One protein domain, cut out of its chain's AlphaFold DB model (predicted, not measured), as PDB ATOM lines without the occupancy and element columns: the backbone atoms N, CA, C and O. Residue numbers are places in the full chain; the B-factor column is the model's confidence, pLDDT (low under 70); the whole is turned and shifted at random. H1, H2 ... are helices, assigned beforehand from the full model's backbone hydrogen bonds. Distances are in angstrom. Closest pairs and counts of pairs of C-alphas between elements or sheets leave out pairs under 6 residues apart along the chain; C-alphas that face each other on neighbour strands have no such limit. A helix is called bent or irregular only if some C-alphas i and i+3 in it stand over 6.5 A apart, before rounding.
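Overview. This is residues 51 to 97 and 256 to 297 of the 361 residues of the protein "SURF1-like protein" of Corynebacterium propinquum (UniProt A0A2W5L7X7). Two long helices, H1 and the first part of H3, pass side by side and run opposite ways, making a slender body. From its two ends two arms stick out: H2, residues 82 to 96, beyond the end of H1, and residues 277 to 297 of H3 at the other end. The 89 printed residues have three named helices, in the order H1, H2, H3, and no named strand; the class is all helix. The whole is extended, a rod of 82 by 29 by 15 A, with a radius of gyration of the C-alphas of 22.6 A.

Arrangement. H1, residues 53 to 78, touches H3, residues 257 to 297, which does so with residues 257 to 275 alone. The closest C-alphas, those of Ser 66 and Gly 268, are 4.1 A apart. Their lines stand at a shallow tilt of 26 degrees, opposite ways. H1 and H2, residues 82 to 96, meet only through their link, which is tight, with 3 residues. H2 and H3 are apart. Every O i to N i+4 pair is within hydrogen-bond range in H2, against 19 of 22 in H1 and 36 of 37 in H3.

Along the chain. H1 begins at C-alpha 53 (42.637, 38.651, 125.324) and is 35.4 A long. It has a kink of 31 degrees near residue 69 and is only just irregular: C-alphas 71 and 74 are 6.8 A apart. H2 is 20.7 A long. H3, 59.6 A long, ends at C-alpha 297 (74.032, 43.203, 140.040).

Size, cuts and confidence. The two C-alphas farthest apart, those of Gln 97 and Asn 297, are 82.5 A apart. Residues 98 to 255 are not printed; C-alphas 97 and 256 are 29.6 A apart across the cut. Mean pLDDT of the printed part is 78.2, with residues 51 to 53, 79 to 96, 256 to 258 and 286 under 70.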
ATOM      1  N   ALA A  51      48.599  36.678 128.172       56.62
ATOM      2  CA  ALA A  51      47.235  36.482 128.638       56.62
ATOM      3  C   ALA A  51      46.323  37.692 128.363       56.62
ATOM      4  O   ALA A  51      45.173  37.698 128.806       56.62
ATOM      5  N   LYS A  52      46.791  38.723 127.632       63.22
ATOM      6  CA  LYS A  52      45.875  39.745 127.108       63.22
ATOM      7  C   LYS A  52      44.935  39.047 126.124       63.22
ATOM      8  O   LYS A  52      45.422  38.293 125.279       63.22
ATOM      9  N   PRO A  53      43.621  39.332 126.164       68.94
ATOM     10  CA  PRO A  53      42.637  38.651 125.324       68.94
ATOM     11  C   PRO A  53      43.022  38.668 123.841       68.94
ATOM     12  O   PRO A  53      42.829  37.678 123.154       68.94
ATOM     13  N   SER A  54      43.679  39.731 123.368       72.81
ATOM     14  CA  SER A  54      44.157  39.839 121.986       72.81
ATOM     15  C   SER A  54      45.184  38.774 121.566       72.81
ATOM     16  O   SER A  54      45.129  38.329 120.425       72.81
ATOM     17  N   TRP A  55      46.108  38.354 122.440       76.19
ATOM     18  CA  TRP A  55      47.113  37.328 122.110       76.19
ATOM     19  C   TRP A  55      46.523  35.920 122.160       76.19
ATOM     20  O   TRP A  55      46.830  35.092 121.305       76.19
ATOM     21  N   ILE A  56      45.616  35.679 123.109       80.50
ATOM     22  CA  ILE A  56      44.838  34.437 123.176       80.50
ATOM     23  C   ILE A  56      43.951  34.309 121.931       80.50
ATOM     24  O   ILE A  56      43.940  33.261 121.296       80.50
ATOM     25  N   ILE A  57      43.262  35.384 121.529       85.50
ATOM     26  CA  ILE A  57      42.434  35.417 120.316       85.50
ATOM     27  C   ILE A  57      43.284  35.179 119.067       85.50
ATOM     28  O   ILE A  57      42.860  34.415 118.205       85.50
ATOM     29  N   LEU A  58      44.484  35.761 118.968       85.81
ATOM     30  CA  LEU A  58      45.389  35.533 117.837       85.81
ATOM     31  C   LEU A  58      45.842  34.068 117.764       85.81
ATOM     32  O   LEU A  58      45.754  33.454 116.704       85.81
ATOM     33  N   ALA A  59      46.280  33.495 118.887       84.50
ATOM     34  CA  ALA A  59      46.699  32.097 118.953       84.50
ATOM     35  C   ALA A  59      45.546  31.146 118.592       84.50
ATOM     36  O   ALA A  59      45.715  30.263 117.753       84.50
ATOM     37  N   LEU A  60      44.357  31.371 119.158       88.56
ATOM     38  CA  LEU A  60      43.156  30.598 118.834       88.56
ATOM     39  C   LEU A  60      42.747  30.764 117.367       88.56
ATOM     40  O   LEU A  60      42.380  29.779 116.737       88.56
ATOM     41  N   SER A  61      42.862  31.968 116.803       89.62
ATOM     42  CA  SER A  61      42.579  32.224 115.384       89.62
ATOM     43  C   SER A  61      43.533  31.469 114.464       89.62
ATOM     44  O   SER A  61      43.088  30.894 113.477       89.62
ATOM     45  N   LEU A  62      44.829  31.420 114.786       91.56
ATOM     46  CA  LEU A  62      45.815  30.688 113.984       91.56
ATOM     47  C   LEU A  62      45.628  29.173 114.092       91.56
ATOM     48  O   LEU A  62      45.752  28.475 113.088       91.56
ATOM     49  N   ILE A  63      45.276  28.666 115.275       90.81
ATOM     50  CA  ILE A  63      44.924  27.253 115.462       90.81
ATOM     51  C   ILE A  63      43.654  26.921 114.673       90.81
ATOM     52  O   ILE A  63      43.648  25.956 113.917       90.81
ATOM     53  N   ALA A  64      42.606  27.740 114.785       92.00
ATOM     54  CA  ALA A  64      41.360  27.558 114.044       92.00
ATOM     55  C   ALA A  64      41.581  27.624 112.525       92.00
ATOM     56  O   ALA A  64      41.058  26.785 111.796       92.00
ATOM     57  N   PHE A  65      42.404  28.562 112.051       93.75
ATOM     58  CA  PHE A  65      42.808  28.647 110.649       93.75
ATOM     59  C   PHE A  65      43.582  27.404 110.202       93.75
ATOM     60  O   PHE A  65      43.313  26.885 109.127       93.75
ATOM     61  N   SER A  66      44.500  26.894 111.026       93.12
ATOM     62  CA  SER A  66      45.272  25.686 110.705       93.12
ATOM     63  C   SER A  66      44.370  24.455 110.625       93.12
ATOM     64  O   SER A  66      44.478  23.678 109.683       93.12
ATOM     65  N   ILE A  67      43.426  24.312 111.562       91.81
ATOM     66  CA  ILE A  67      42.407  23.255 111.517       91.81
ATOM     67  C   ILE A  67      41.596  23.384 110.226       91.81
ATOM     68  O   ILE A  67      41.528  22.427 109.467       91.81
ATOM     69  N   LEU A  68      41.071  24.574 109.916       93.06
ATOM     70  CA  LEU A  68      40.322  24.825 108.680       93.06
ATOM     71  C   LEU A  68      41.148  24.512 107.420       93.06
ATOM     72  O   LEU A  68      40.624  23.939 106.463       93.06
ATOM     73  N   ALA A  69      42.436  24.859 107.420       91.94
ATOM     74  CA  ALA A  69      43.352  24.581 106.324       91.94
ATOM     75  C   ALA A  69      43.510  23.073 106.089       91.94
ATOM     76  O   ALA A  69      43.400  22.628 104.950       91.94
ATOM     77  N   PHE A  70      43.701  22.282 107.150       89.69
ATOM     78  CA  PHE A  70      43.894  20.834 107.043       89.69
ATOM     79  C   PHE A  70      42.605  20.038 106.847       89.69
ATOM     80  O   PHE A  70      42.649  18.995 106.206       89.69
ATOM     81  N   THR A  71      41.476  20.481 107.404       86.31
ATOM     82  CA  THR A  71      40.234  19.690 107.398       86.31
ATOM     83  C   THR A  71      39.252  20.109 106.315       86.31
ATOM     84  O   THR A  71      38.365  19.329 105.988       86.31
ATOM     85  N   VAL A  72      39.368  21.327 105.775       87.75
ATOM     86  CA  VAL A  72      38.430  21.843 104.767       87.75
ATOM     87  C   VAL A  72      39.156  22.307 103.515       87.75
ATOM     88  O   VAL A  72      38.865  21.794 102.448       87.75
ATOM     89  N   LEU A  73      40.102  23.245 103.608       87.38
ATOM     90  CA  LEU A  73      40.664  23.896 102.412       87.38
ATOM     91  C   LEU A  73      41.586  22.978 101.600       87.38
ATOM     92  O   LEU A  73      41.431  22.898 100.383       87.38
ATOM     93  N   ALA A  74      42.525  22.289 102.256       85.50
ATOM     94  CA  ALA A  74      43.402  21.338 101.581       85.50
ATOM     95  C   ALA A  74      42.608  20.130 101.058       85.50
ATOM     96  O   ALA A  74      42.709  19.872  99.862       85.50
ATOM     97  N   PRO A  75      41.745  19.460 101.852       82.62
ATOM     98  CA  PRO A  75      40.897  18.398 101.331       82.62
ATOM     99  C   PRO A  75      39.978  18.877 100.216       82.62
ATOM    100  O   PRO A  75      39.881  18.202  99.219       82.62
ATOM    101  N   TRP A  76      39.356  20.051 100.290       81.69
ATOM    102  CA  TRP A  76      38.491  20.530  99.206       81.69
ATOM    103  C   TRP A  76      39.244  20.760  97.884       81.69
ATOM    104  O   TRP A  76      38.704  20.477  96.818       81.69
ATOM    105  N   GLN A  77      40.490  21.242  97.937       79.44
ATOM    106  CA  GLN A  77      41.323  21.395  96.738       79.44
ATOM    107  C   GLN A  77      41.869  20.064  96.213       79.44
ATOM    108  O   GLN A  77      42.053  19.942  95.009       79.44
ATOM    109  N   LEU A  78      42.106  19.089  97.096       70.06
ATOM    110  CA  LEU A  78      42.643  17.767  96.752       70.06
ATOM    111  C   LEU A  78      41.544  16.754  96.374       70.06
ATOM    112  O   LEU A  78      41.740  15.923  95.510       70.06
ATOM    113  N   ASN A  79      40.354  16.839  96.965       64.12
ATOM    114  CA  ASN A  79      39.208  15.947  96.733       64.12
ATOM    115  C   ASN A  79      38.455  16.305  95.442       64.12
ATOM    116  O   ASN A  79      37.502  15.631  95.064       64.12
ATOM    117  N   LYS A  80      38.869  17.372  94.749       58.53
ATOM    118  CA  LYS A  80      38.487  17.593  93.352       58.53
ATOM    119  C   LYS A  80      39.188  16.602  92.406       58.53
ATOM    120  O   LYS A  80      38.833  16.556  91.230       58.53
ATOM    121  N   ASP A  81      40.130  15.808  92.924       54.22
ATOM    122  CA  ASP A  81      40.966  14.915  92.134       54.22
ATOM    123  C   ASP A  81      40.479  13.458  92.103       54.22
ATOM    124  O   ASP A  81      40.835  12.788  91.149       54.22
ATOM    125  N   ASP A  82      39.655  12.951  93.028       55.53
ATOM    126  CA  ASP A  82      39.372  11.496  93.092       55.53
ATOM    127  C   ASP A  82      38.684  10.956  91.822       55.53
ATOM    128  O   ASP A  82      39.123   9.964  91.252       55.53
ATOM    129  N   GLU A  83      37.679  11.658  91.285       54.72
ATOM    130  CA  GLU A  83      37.027  11.273  90.017       54.72
ATOM    131  C   GLU A  83      37.973  11.391  88.805       54.72
ATOM    132  O   GLU A  83      37.842  10.667  87.817       54.72
ATOM    133  N   ILE A  84      38.943  12.310  88.868       57.19
ATOM    134  CA  ILE A  84      39.947  12.507  87.815       57.19
ATOM    135  C   ILE A  84      41.040  11.440  87.926       57.19
ATOM    136  O   ILE A  84      41.482  10.933  86.902       57.19
ATOM    137  N   VAL A  85      41.460  11.086  89.139       58.38
ATOM    138  CA  VAL A  85      42.445  10.043  89.441       58.38
ATOM    139  C   VAL A  85      41.890   8.689  89.033       58.38
ATOM    140  O   VAL A  85      42.546   8.012  88.254       58.38
ATOM    141  N   ASP A  86      40.660   8.359  89.423       57.53
ATOM    142  CA  ASP A  86      40.004   7.114  89.022       57.53
ATOM    143  C   ASP A  86      39.891   7.003  87.499       57.53
ATOM    144  O   ASP A  86      40.195   5.960  86.926       57.53
ATOM    145  N   ARG A  87      39.493   8.082  86.811       61.34
ATOM    146  CA  ARG A  87      39.436   8.097  85.343       61.34
ATOM    147  C   ARG A  87      40.822   7.930  84.724       61.34
ATOM    148  O   ARG A  87      40.979   7.188  83.762       61.34
ATOM    149  N   ASN A  88      41.825   8.622  85.253       62.94
ATOM    150  CA  ASN A  88      43.179   8.592  84.720       62.94
ATOM    151  C   ASN A  88      43.845   7.226  84.940       62.94
ATOM    152  O   ASN A  88      44.477   6.705  84.028       62.94
ATOM    153  N   GLU A  89      43.670   6.628  86.116       62.09
ATOM    154  CA  GLU A  89      44.145   5.280  86.421       62.09
ATOM    155  C   GLU A  89      43.429   4.234  85.560       62.09
ATOM    156  O   GLU A  89      44.089   3.322  85.072       62.09
ATOM    157  N   ARG A  90      42.127   4.394  85.278       63.62
ATOM    158  CA  ARG A  90      41.398   3.528  84.332       63.62
ATOM    159  C   ARG A  90      41.918   3.653  82.904       63.62
ATOM    160  O   ARG A  90      42.176   2.634  82.278       63.62
ATOM    161  N   ILE A  91      42.143   4.874  82.411       64.06
ATOM    162  CA  ILE A  91      42.737   5.105  81.081       64.06
ATOM    163  C   ILE A  91      44.144   4.501  81.015       64.06
ATOM    164  O   ILE A  91      44.505   3.879  80.019       64.06
ATOM    165  N   GLN A  92      44.941   4.652  82.076       66.44
ATOM    166  CA  GLN A  92      46.274   4.064  82.144       66.44
ATOM    167  C   GLN A  92      46.217   2.528  82.161       66.44
ATOM    168  O   GLN A  92      46.968   1.889  81.431       66.44
ATOM    169  N   GLN A  93      45.309   1.933  82.935       62.22
ATOM    170  CA  GLN A  93      45.116   0.481  82.971       62.22
ATOM    171  C   GLN A  93      44.622  -0.066  81.629       62.22
ATOM    172  O   GLN A  93      45.141  -1.082  81.178       62.22
ATOM    173  N   ALA A  94      43.678   0.607  80.966       64.38
ATOM    174  CA  ALA A  94      43.204   0.228  79.634       64.38
ATOM    175  C   ALA A  94      44.325   0.318  78.581       64.38
ATOM    176  O   ALA A  94      44.418  -0.522  77.689       64.38
ATOM    177  N   TYR A  95      45.233   1.290  78.724       66.25
ATOM    178  CA  TYR A  95      46.406   1.423  77.860       66.25
ATOM    179  C   TYR A  95      47.434   0.293  78.051       66.25
ATOM    180  O   TYR A  95      48.107  -0.099  77.095       66.25
ATOM    181  N   GLU A  96      47.573  -0.216  79.279       69.62
ATOM    182  CA  GLU A  96      48.528  -1.271  79.649       69.62
ATOM    183  C   GLU A  96      48.047  -2.690  79.298       69.62
ATOM    184  O   GLU A  96      48.851  -3.623  79.334       69.62
ATOM    185  N   GLN A  97      46.772  -2.869  78.941       76.00
ATOM    186  CA  GLN A  97      46.244  -4.157  78.490       76.00
ATOM    187  C   GLN A  97      46.625  -4.460  77.034       76.00
ATOM    188  O   GLN A  97      46.795  -3.560  76.201       76.00
ATOM    189  N   SER A 256      47.217  22.579  88.288       58.94
ATOM    190  CA  SER A 256      47.911  23.300  89.381       58.94
ATOM    191  C   SER A 256      47.307  23.159  90.796       58.94
ATOM    192  O   SER A 256      47.903  23.629  91.768       58.94
ATOM    193  N   HIS A 257      46.165  22.488  90.936       62.75
ATOM    194  CA  HIS A 257      45.423  22.251  92.175       62.75
ATOM    195  C   HIS A 257      46.240  21.512  93.243       62.75
ATOM    196  O   HIS A 257      46.182  21.886  94.414       62.75
ATOM    197  N   LEU A 258      47.114  20.581  92.844       69.25
ATOM    198  CA  LEU A 258      48.007  19.868  93.764       69.25
ATOM    199  C   LEU A 258      49.006  20.826  94.440       69.25
ATOM    200  O   LEU A 258      49.213  20.781  95.653       69.25
ATOM    201  N   SER A 259      49.565  21.771  93.677       74.12
ATOM    202  CA  SER A 259      50.452  22.807  94.223       74.12
ATOM    203  C   SER A 259      49.725  23.755  95.183       74.12
ATOM    204  O   SER A 259      50.286  24.147  96.207       74.12
ATOM    205  N   TYR A 260      48.459  24.075  94.904       78.88
ATOM    206  CA  TYR A 260      47.640  24.944  95.749       78.88
ATOM    207  C   TYR A 260      47.177  24.231  97.033       78.88
ATOM    208  O   TYR A 260      47.167  24.828  98.108       78.88
ATOM    209  N   GLY A 261      46.895  22.927  96.963       82.56
ATOM    210  CA  GLY A 261      46.664  22.078  98.134       82.56
ATOM    211  C   GLY A 261      47.866  22.069  99.086       82.56
ATOM    212  O   GLY A 261      47.718  22.311 100.287       82.56
ATOM    213  N   PHE A 262      49.082  21.912  98.550       82.56
ATOM    214  CA  PHE A 262      50.307  22.010  99.352       82.56
ATOM    215  C   PHE A 262      50.550  23.405  99.927       82.56
ATOM    216  O   PHE A 262      51.096  23.516 101.025       82.56
ATOM    217  N   GLN A 263      50.120  24.470  99.247       88.25
ATOM    218  CA  GLN A 263      50.180  25.820  99.808       88.25
ATOM    219  C   GLN A 263      49.298  25.951 101.053       88.25
ATOM    220  O   GLN A 263      49.760  26.493 102.057       88.25
ATOM    221  N   TRP A 264      48.077  25.405 101.045       91.38
ATOM    222  CA  TRP A 264      47.218  25.405 102.235       91.38
ATOM    223  C   TRP A 264      47.825  24.632 103.402       91.38
ATOM    224  O   TRP A 264      47.812  25.124 104.531       91.38
ATOM    225  N   ILE A 265      48.422  23.473 103.126       88.75
ATOM    226  CA  ILE A 265      49.156  22.688 104.126       88.75
ATOM    227  C   ILE A 265      50.333  23.507 104.674       88.75
ATOM    228  O   ILE A 265      50.501  23.618 105.888       88.75
ATOM    229  N   ALA A 266      51.117  24.141 103.800       91.25
ATOM    230  CA  ALA A 266      52.252  24.963 104.197       91.25
ATOM    231  C   ALA A 266      51.819  26.156 105.067       91.25
ATOM    232  O   ALA A 266      52.452  26.423 106.086       91.25
ATOM    233  N   PHE A 267      50.719  26.841 104.734       92.25
ATOM    234  CA  PHE A 267      50.173  27.919 105.563       92.25
ATOM    235  C   PHE A 267      49.671  27.416 106.919       92.25
ATOM    236  O   PHE A 267      49.958  28.054 107.934       92.25
ATOM    237  N   GLY A 268      49.001  26.260 106.956       89.75
ATOM    238  CA  GLY A 268      48.553  25.618 108.195       89.75
ATOM    239  C   GLY A 268      49.699  25.213 109.132       89.75
ATOM    240  O   GLY A 268      49.505  25.156 110.341       89.75
ATOM    241  N   ILE A 269      50.909  24.983 108.608       92.00
ATOM    242  CA  ILE A 269      52.109  24.689 109.414       92.00
ATOM    243  C   ILE A 269      52.856  25.975 109.791       92.00
ATOM    244  O   ILE A 269      53.199  26.186 110.955       92.00
ATOM    245  N   MET A 270      53.132  26.844 108.816       91.69
ATOM    246  CA  MET A 270      53.981  28.023 109.013       91.69
ATOM    247  C   MET A 270      53.349  29.053 109.948       91.69
ATOM    248  O   MET A 270      54.062  29.672 110.737       91.69
ATOM    249  N   ALA A 271      52.028  29.227 109.894       87.56
ATOM    250  CA  ALA A 271      51.316  30.187 110.731       87.56
ATOM    251  C   ALA A 271      51.482  29.908 112.247       87.56
ATOM    252  O   ALA A 271      51.947  30.801 112.965       87.56
ATOM    253  N   PRO A 272      51.192  28.698 112.768       88.38
ATOM    254  CA  PRO A 272      51.446  28.378 114.173       88.38
ATOM    255  C   PRO A 272      52.942  28.233 114.494       88.38
ATOM    256  O   PRO A 272      53.361  28.627 115.584       88.38
ATOM    257  N   ALA A 273      53.768  27.732 113.566       89.12
ATOM    258  CA  ALA A 273      55.213  27.615 113.779       89.12
ATOM    259  C   ALA A 273      55.889  28.986 113.961       89.12
ATOM    260  O   ALA A 273      56.725  29.144 114.850       89.12
ATOM    261  N   GLY A 274      55.495  29.991 113.174       88.06
ATOM    262  CA  GLY A 274      55.981  31.365 113.305       88.06
ATOM    263  C   GLY A 274      55.614  31.986 114.652       88.06
ATOM    264  O   GLY A 274      56.462  32.606 115.295       88.06
ATOM    265  N   LEU A 275      54.388  31.748 115.132       86.38
ATOM    266  CA  LEU A 275      53.974  32.177 116.471       86.38
ATOM    267  C   LEU A 275      54.790  31.472 117.568       86.38
ATOM    268  O   LEU A 275      55.268  32.127 118.493       86.38
ATOM    269  N   GLY A 276      54.990  30.156 117.454       87.19
ATOM    270  CA  GLY A 276      55.793  29.378 118.400       87.19
ATOM    271  C   GLY A 276      57.255  29.831 118.449       87.19
ATOM    272  O   GLY A 276      57.815  30.002 119.532       87.19
ATOM    273  N   TYR A 277      57.855  30.099 117.287       89.44
ATOM    274  CA  TYR A 277      59.208  30.642 117.190       89.44
ATOM    275  C   TYR A 277      59.311  32.033 117.818       89.44
ATOM    276  O   TYR A 277      60.248  32.281 118.570       89.44
ATOM    277  N   PHE A 278      58.349  32.922 117.563       85.25
ATOM    278  CA  PHE A 278      58.334  34.261 118.155       85.25
ATOM    279  C   PHE A 278      58.272  34.204 119.688       85.25
ATOM    280  O   PHE A 278      59.059  34.860 120.366       85.25
ATOM    281  N   ILE A 279      57.400  33.351 120.241       84.69
ATOM    282  CA  ILE A 279      57.318  33.117 121.690       84.69
ATOM    283  C   ILE A 279      58.657  32.593 122.227       84.69
ATOM    284  O   ILE A 279      59.144  33.066 123.251       84.69
ATOM    285  N   TYR A 280      59.275  31.634 121.538       85.69
ATOM    286  CA  TYR A 280      60.568  31.079 121.935       85.69
ATOM    287  C   TYR A 280      61.709  32.109 121.882       85.69
ATOM    288  O   TYR A 280      62.505  32.187 122.820       85.69
ATOM    289  N   ALA A 281      61.790  32.901 120.811       85.19
ATOM    290  CA  ALA A 281      62.820  33.919 120.614       85.19
ATOM    291  C   ALA A 281      62.760  34.987 121.714       85.19
ATOM    292  O   ALA A 281      63.773  35.276 122.347       85.19
ATOM    293  N   GLU A 282      61.560  35.471 122.018       79.88
ATOM    294  CA  GLU A 282      61.322  36.443 123.082       79.88
ATOM    295  C   GLU A 282      61.653  35.877 124.477       79.88
ATOM    296  O   GLU A 282      62.259  36.546 125.316       79.88
ATOM    297  N   LEU A 283      61.302  34.612 124.748       80.69
ATOM    298  CA  LEU A 283      61.677  33.946 126.003       80.69
ATOM    299  C   LEU A 283      63.197  33.802 126.144       80.69
ATOM    300  O   LEU A 283      63.730  33.917 127.252       80.69
ATOM    301  N   ARG A 284      63.898  33.545 125.037       83.81
ATOM    302  CA  ARG A 284      65.354  33.408 125.004       83.81
ATOM    303  C   ARG A 284      66.060  34.746 125.205       83.81
ATOM    304  O   ARG A 284      67.022  34.794 125.966       83.81
ATOM    305  N   GLU A 285      65.596  35.804 124.553       81.19
ATOM    306  CA  GLU A 285      66.139  37.157 124.707       81.19
ATOM    307  C   GLU A 285      66.017  37.635 126.155       81.19
ATOM    308  O   GLU A 285      66.990  38.079 126.752       81.19
ATOM    309  N   ARG A 286      64.878  37.379 126.800       68.38
ATOM    310  CA  ARG A 286      64.690  37.729 128.216       68.38
ATOM    311  C   ARG A 286      65.520  36.902 129.180       68.38
ATOM    312  O   ARG A 286      65.833  37.381 130.266       68.38
ATOM    313  N   ARG A 287      65.833  35.651 128.836       75.81
ATOM    314  CA  ARG A 287      66.768  34.858 129.639       75.81
ATOM    315  C   ARG A 287      68.153  35.509 129.610       75.81
ATOM    316  O   ARG A 287      68.741  35.657 130.671       75.81
ATOM    317  N   ARG A 288      68.586  36.001 128.445       78.94
ATOM    318  CA  ARG A 288      69.834  36.764 128.299       78.94
ATOM    319  C   ARG A 288      69.798  38.081 129.067       78.94
ATOM    320  O   ARG A 288      70.691  38.314 129.858       78.94
ATOM    321  N   GLU A 289      68.730  38.874 128.946       77.75
ATOM    322  CA  GLU A 289      68.598  40.123 129.719       77.75
ATOM    323  C   GLU A 289      68.606  39.885 131.239       77.75
ATOM    324  O   GLU A 289      69.062  40.733 132.002       77.75
ATOM    325  N   ARG A 290      68.053  38.759 131.714       74.19
ATOM    326  CA  ARG A 290      68.104  38.391 133.138       74.19
ATOM    327  C   ARG A 290      69.505  37.984 133.558       74.19
ATOM    328  O   ARG A 290      69.953  38.459 134.588       74.19
ATOM    329  N   GLU A 291      70.172  37.152 132.766       80.88
ATOM    330  CA  GLU A 291      71.563  36.750 132.996       80.88
ATOM    331  C   GLU A 291      72.497  37.978 132.999       80.88
ATOM    332  O   GLU A 291      73.332  38.101 133.888       80.88
ATOM    333  N   GLU A 292      72.300  38.934 132.083       81.44
ATOM    334  CA  GLU A 292      73.035  40.207 132.026       81.44
ATOM    335  C   GLU A 292      72.763  41.083 133.256       81.44
ATOM    336  O   GLU A 292      73.699  41.562 133.885       81.44
ATOM    337  N   ARG A 293      71.500  41.239 133.671       74.56
ATOM    338  CA  ARG A 293      71.156  42.000 134.889       74.56
ATOM    339  C   ARG A 293      71.644  41.325 136.168       74.56
ATOM    340  O   ARG A 293      71.959  42.003 137.139       74.56
ATOM    341  N   GLU A 294      71.642  39.998 136.218       78.12
ATOM    342  CA  GLU A 294      72.188  39.238 137.345       78.12
ATOM    343  C   GLU A 294      73.710  39.398 137.414       78.12
ATOM    344  O   GLU A 294      74.227  39.606 138.510       78.12
ATOM    345  N   ALA A 295      74.404  39.411 136.271       78.88
ATOM    346  CA  ALA A 295      75.829  39.728 136.195       78.88
ATOM    347  C   ALA A 295      76.125  41.181 136.619       78.88
ATOM    348  O   ALA A 295      76.964  41.399 137.488       78.88
ATOM    349  N   GLU A 296      75.375  42.169 136.115       79.12
ATOM    350  CA  GLU A 296      75.519  43.584 136.505       79.12
ATOM    351  C   GLU A 296      75.284  43.808 138.010       79.12
ATOM    352  O   GLU A 296      75.988  44.591 138.651       79.12
ATOM    353  N   ASN A 297      74.308  43.113 138.604       74.31
ATOM    354  CA  ASN A 297      74.032  43.203 140.040       74.31
ATOM    355  C   ASN A 297      75.114  42.523 140.894       74.31
ATOM    356  O   ASN A 297      75.403  43.008 141.989       74.31
TER     357      ASN A 297